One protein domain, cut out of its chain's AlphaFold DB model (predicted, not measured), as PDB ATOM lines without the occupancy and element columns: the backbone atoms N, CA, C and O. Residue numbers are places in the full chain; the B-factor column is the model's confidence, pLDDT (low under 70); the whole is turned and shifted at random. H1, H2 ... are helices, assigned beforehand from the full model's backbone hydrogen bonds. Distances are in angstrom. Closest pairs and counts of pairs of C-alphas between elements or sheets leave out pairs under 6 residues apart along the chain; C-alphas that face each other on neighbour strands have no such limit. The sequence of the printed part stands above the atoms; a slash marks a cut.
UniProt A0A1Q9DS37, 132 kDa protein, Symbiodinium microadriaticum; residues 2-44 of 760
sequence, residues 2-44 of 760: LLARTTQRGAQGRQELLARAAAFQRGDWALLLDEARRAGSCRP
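AT A GLANCE: This is residues 2 to 44 of the 760 residues of the protein "132 kDa protein" of Symbiodinium microadriaticum (UniProt A0A1Q9DS37). Two helices make a helical hairpin that opens as a V: H1 and H2 meet near their link and spread toward their other ends. Residues 2 to 9 fold back from the start of H1 toward the gap between the arms. The printed part has 43 residues with two named helices, H1 then H2, no named strand, and is all helix. It is compact, with a radius of gyration of the C-alphas of 10.0 A, and flat, spanning 29 by 23 by 11 A.

HOW THE PARTS SIT: Start with H1, residues 10 to 26; its residues 20 to 24 alone touch H2, residues 29 to 41, at residues 29 to 32 alone. The closest C-alphas, of Arg 20 and Leu 32, are 6.8 A apart. The helices run opposite ways at a shallow tilt of 34.5 degrees, only just short of steep. In both, every O i to N i+4 pair is within hydrogen-bond range.

IN THESE COORDINATES: Find C-alpha 10 at (364.988, 208.937, 342.178); from there H1 runs 24.8 A to C-alpha 26. H2 runs 18.5 A, ending at C-alpha 41, (359.601, 225.951, 330.466).

THE WHOLE: The printed part has no cut, and the H1 to H2 link is tight. Look for pLDDT under 70 at residues 2, 5 and 39 to 44.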
ATOM      1  N   LEU A   2     358.229 225.120 345.740       68.94
ATOM      2  CA  LEU A   2     358.638 223.842 346.349       68.94
ATOM      3  C   LEU A   2     358.047 222.605 345.662       68.94
ATOM      4  O   LEU A   2     358.703 221.583 345.515       68.94
ATOM      5  N   LEU A   3     356.789 222.720 345.233       70.00
ATOM      6  CA  LEU A   3     356.009 221.626 344.649       70.00
ATOM      7  C   LEU A   3     356.133 221.549 343.118       70.00
ATOM      8  O   LEU A   3     355.392 220.803 342.472       70.00
ATOM      9  N   ALA A   4     357.047 222.329 342.527       71.12
ATOM     10  CA  ALA A   4     357.405 222.157 341.126       71.12
ATOM     11  C   ALA A   4     358.006 220.757 340.942       71.12
ATOM     12  O   ALA A   4     358.733 220.268 341.811       71.12
ATOM     13  N   ARG A   5     357.688 220.091 339.824       69.88
ATOM     14  CA  ARG A   5     358.274 218.775 339.547       69.88
ATOM     15  C   ARG A   5     359.792 218.906 339.502       69.88
ATOM     16  O   ARG A   5     360.311 219.861 338.931       69.88
ATOM     17  N   THR A   6     360.472 217.945 340.109       75.12
ATOM     18  CA  THR A   6     361.922 217.840 340.008       75.12
ATOM     19  C   THR A   6     362.291 217.485 338.576       75.12
ATOM     20  O   THR A   6     361.578 216.723 337.913       75.12
ATOM     21  N   THR A   7     363.380 218.069 338.090       71.56
ATOM     22  CA  THR A   7     363.914 217.767 336.756       71.56
ATOM     23  C   THR A   7     364.382 216.317 336.678       71.56
ATOM     24  O   THR A   7     364.127 215.628 335.691       71.56
ATOM     25  N   GLN A   8     364.970 215.830 337.772       75.75
ATOM     26  CA  GLN A   8     365.454 214.464 337.915       75.75
ATOM     27  C   GLN A   8     364.482 213.587 338.717       75.75
ATOM     28  O   GLN A   8     363.641 214.066 339.486       75.75
ATOM     29  N   ARG A   9     364.595 212.263 338.552       76.88
ATOM     30  CA  ARG A   9     363.856 211.257 339.340       76.88
ATOM     31  C   ARG A   9     364.789 210.543 340.326       76.88
ATOM     32  O   ARG A   9     366.003 210.698 340.280       76.88
ATOM     33  N   GLY A  10     364.216 209.757 341.238       81.94
ATOM     34  CA  GLY A  10     364.988 208.937 342.178       81.94
ATOM     35  C   GLY A  10     365.779 209.763 343.198       81.94
ATOM     36  O   GLY A  10     365.290 210.777 343.698       81.94
ATOM     37  N   ALA A  11     366.994 209.317 343.526       83.75
ATOM     38  CA  ALA A  11     367.837 209.944 344.547       83.75
ATOM     39  C   ALA A  11     368.210 211.399 344.208       83.75
ATOM     40  O   ALA A  11     368.169 212.258 345.087       83.75
ATOM     41  N   GLN A  12     368.484 211.690 342.935       83.56
ATOM     42  CA  GLN A  12     368.810 213.041 342.466       83.56
ATOM     43  C   GLN A  12     367.605 213.984 342.576       83.56
ATOM     44  O   GLN A  12     367.726 215.087 343.097       83.56
ATOM     45  N   GLY A  13     366.408 213.520 342.193       84.69
ATOM     46  CA  GLY A  13     365.175 214.287 342.405       84.69
ATOM     47  C   GLY A  13     364.897 214.554 343.890       84.69
ATOM     48  O   GLY A  13     364.462 215.641 344.264       84.69
ATOM     49  N   ARG A  14     365.203 213.594 344.773       86.38
ATOM     50  CA  ARG A  14     365.112 213.804 346.228       86.38
ATOM     51  C   ARG A  14     366.089 214.882 346.708       86.38
ATOM     52  O   ARG A  14     365.684 215.713 347.516       86.38
ATOM     53  N   GLN A  15     367.334 214.876 346.235       87.50
ATOM     54  CA  GLN A  15     368.316 215.914 346.571       87.50
ATOM     55  C   GLN A  15     367.857 217.298 346.097       87.50
ATOM     56  O   GLN A  15     367.901 218.240 346.883       87.50
ATOM     57  N   GLU A  16     367.328 217.405 344.874       87.69
ATOM     58  CA  GLU A  16     366.748 218.646 344.335       87.69
ATOM     59  C   GLU A  16     365.619 219.176 345.238       87.69
ATOM     60  O   GLU A  16     365.596 220.352 345.599       87.69
ATOM     61  N   LEU A  17     364.704 218.303 345.677       86.81
ATOM     62  CA  LEU A  17     363.623 218.688 346.588       86.81
ATOM     63  C   LEU A  17     364.141 219.151 347.962       86.81
ATOM     64  O   LEU A  17     363.624 220.124 348.510       86.81
ATOM     65  N   LEU A  18     365.150 218.474 348.519       89.31
ATOM     66  CA  LEU A  18     365.755 218.854 349.801       89.31
ATOM     67  C   LEU A  18     366.489 220.198 349.706       89.31
ATOM     68  O   LEU A  18     366.346 221.028 350.601       89.31
ATOM     69  N   ALA A  19     367.205 220.447 348.608       88.94
ATOM     70  CA  ALA A  19     367.852 221.731 348.354       88.94
ATOM     71  C   ALA A  19     366.824 222.870 348.284       88.94
ATOM     72  O   ALA A  19     367.014 223.915 348.908       88.94
ATOM     73  N   ARG A  20     365.684 222.640 347.617       89.25
ATOM     74  CA  ARG A  20     364.569 223.598 347.582       89.25
ATOM     75  C   ARG A  20     363.943 223.836 348.950       89.25
ATOM     76  O   ARG A  20     363.601 224.969 349.270       89.25
ATOM     77  N   ALA A  21     363.787 222.789 349.758       89.75
ATOM     78  CA  ALA A  21     363.288 222.926 351.123       89.75
ATOM     79  C   ALA A  21     364.236 223.778 351.984       89.75
ATOM     80  O   ALA A  21     363.776 224.669 352.694       89.75
ATOM     81  N   ALA A  22     365.550 223.573 351.859       91.62
ATOM     82  CA  ALA A  22     366.546 224.387 352.550       91.62
ATOM     83  C   ALA A  22     366.538 225.850 352.066       91.62
ATOM     84  O   ALA A  22     366.586 226.764 352.883       91.62
ATOM     85  N   ALA A  23     366.416 226.086 350.755       90.44
ATOM     86  CA  ALA A  23     366.266 227.429 350.184       90.44
ATOM     87  C   ALA A  23     364.997 228.137 350.689       90.44
ATOM     88  O   ALA A  23     365.033 229.315 351.031       90.44
ATOM     89  N   PHE A  24     363.889 227.403 350.822       90.00
ATOM     90  CA  PHE A  24     362.644 227.929 351.386       90.00
ATOM     91  C   PHE A  24     362.823 228.343 352.847       90.00
ATOM     92  O   PHE A  24     362.385 229.420 353.230       90.00
ATOM     93  N   GLN A  25     363.503 227.525 353.654       90.88
ATOM     94  CA  GLN A  25     363.775 227.843 355.060       90.88
ATOM     95  C   GLN A  25     364.672 229.074 355.233       90.88
ATOM     96  O   GLN A  25     364.510 229.803 356.204       90.88
ATOM     97  N   ARG A  26     365.586 229.329 354.289       93.94
ATOM     98  CA  ARG A  26     366.424 230.539 354.276       93.94
ATOM     99  C   ARG A  26     365.715 231.782 353.731       93.94
ATOM    100  O   ARG A  26     366.258 232.873 353.848       93.94
ATOM    101  N   GLY A  27     364.526 231.634 353.149       91.62
ATOM    102  CA  GLY A  27     363.802 232.737 352.518       91.62
ATOM    103  C   GLY A  27     364.293 233.091 351.109       91.62
ATOM    104  O   GLY A  27     364.027 234.192 350.632       91.62
ATOM    105  N   ASP A  28     364.967 232.166 350.413       91.56
ATOM    106  CA  ASP A  28     365.499 232.357 349.054       91.56
ATOM    107  C   ASP A  28     364.375 232.288 347.990       91.56
ATOM    108  O   ASP A  28     364.369 231.449 347.080       91.56
ATOM    109  N   TRP A  29     363.364 233.156 348.104       87.56
ATOM    110  CA  TRP A  29     362.154 233.116 347.278       87.56
ATOM    111  C   TRP A  29     362.432 233.368 345.792       87.56
ATOM    112  O   TRP A  29     361.873 232.692 344.933       87.56
ATOM    113  N   ALA A  30     363.313 234.311 345.462       89.31
ATOM    114  CA  ALA A  30     363.622 234.633 344.068       89.31
ATOM    115  C   ALA A  30     364.230 233.428 343.327       89.31
ATOM    116  O   ALA A  30     363.758 233.059 342.252       89.31
ATOM    117  N   LEU A  31     365.193 232.748 343.960       87.31
ATOM    118  CA  LEU A  31     365.822 231.538 343.428       87.31
ATOM    119  C   LEU A  31     364.780 230.454 343.140       87.31
ATOM    120  O   LEU A  31     364.704 229.915 342.038       87.31
ATOM    121  N   LEU A  32     363.936 230.167 344.127       86.94
ATOM    122  CA  LEU A  32     362.896 229.151 344.018       86.94
ATOM    123  C   LEU A  32     361.843 229.483 342.942       86.94
ATOM    124  O   LEU A  32     361.255 228.566 342.355       86.94
ATOM    125  N   LEU A  33     361.557 230.769 342.702       83.88
ATOM    126  CA  LEU A  33     360.652 231.220 341.641       83.88
ATOM    127  C   LEU A  33     361.289 231.016 340.272       83.88
ATOM    128  O   LEU A  33     360.643 230.457 339.386       83.88
ATOM    129  N   ASP A  34     362.546 231.413 340.111       84.38
ATOM    130  CA  ASP A  34     363.271 231.258 338.855       84.38
ATOM    131  C   ASP A  34     363.490 229.789 338.501       84.38
ATOM    132  O   ASP A  34     363.249 229.389 337.362       84.38
ATOM    133  N   GLU A  35     363.843 228.949 339.474       80.94
ATOM    134  CA  GLU A  35     363.893 227.499 339.281       80.94
ATOM    135  C   GLU A  35     362.538 226.933 338.851       80.94
ATOM    136  O   GLU A  35     362.469 226.115 337.933       80.94
ATOM    137  N   ALA A  36     361.443 227.369 339.482       78.19
ATOM    138  CA  ALA A  36     360.107 226.909 339.120       78.19
ATOM    139  C   ALA A  36     359.689 227.373 337.714       78.19
ATOM    140  O   ALA A  36     359.040 226.607 337.000       78.19
ATOM    141  N   ARG A  37     360.076 228.587 337.300       77.00
ATOM    142  CA  ARG A  37     359.860 229.104 335.938       77.00
ATOM    143  C   ARG A  37     360.637 228.280 334.912       77.00
ATOM    144  O   ARG A  37     360.036 227.821 333.945       77.00
ATOM    145  N   ARG A  38     361.919 227.996 335.177       72.50
ATOM    146  CA  ARG A  38     362.772 227.151 334.320       72.50
ATOM    147  C   ARG A  38     362.262 225.712 334.231       72.50
ATOM    148  O   ARG A  38     362.222 225.131 333.155       72.50
ATOM    149  N   ALA A  39     361.807 225.131 335.341       66.62
ATOM    150  CA  ALA A  39     361.184 223.805 335.337       66.62
ATOM    151  C   ALA A  39     359.832 223.794 334.594       66.62
ATOM    152  O   ALA A  39     359.435 222.770 334.035       66.62
ATOM    153  N   GLY A  40     359.118 224.924 334.585       60.78
ATOM    154  CA  GLY A  40     357.883 225.125 333.827       60.78
ATOM    155  C   GLY A  40     358.105 225.212 332.315       60.78
ATOM    156  O   GLY A  40     357.321 224.620 331.574       60.78
ATOM    157  N   SER A  41     359.175 225.887 331.874       50.34
ATOM    158  CA  SER A  41     359.601 225.951 330.466       50.34
ATOM    159  C   SER A  41     360.234 224.642 329.986       50.34
ATOM    160  O   SER A  41     360.040 224.249 328.843       50.34
ATOM    161  N   CYS A  42     360.914 223.913 330.875       40.88
ATOM    162  CA  CYS A  42     361.473 222.584 330.622       40.88
ATOM    163  C   CYS A  42     360.476 221.464 330.952       40.88
ATOM    164  O   CYS A  42     360.846 220.442 331.543       40.88
ATOM    165  N   ARG A  43     359.195 221.598 330.569       50.62
ATOM    166  CA  ARG A  43     358.422 220.366 330.369       50.62
ATOM    167  C   ARG A  43     359.174 219.587 329.296       50.62
ATOM    168  O   ARG A  43     359.511 220.199 328.286       50.62
ATOM    169  N   PRO A  44     359.456 218.282 329.482       38.53
ATOM    170  CA  PRO A  44     359.919 217.497 328.360       38.53
ATOM    171  C   PRO A  44     358.900 217.748 327.258       38.53
ATOM    172  O   PRO A  44     357.705 217.503 327.459       38.53
TER     173      PRO A  44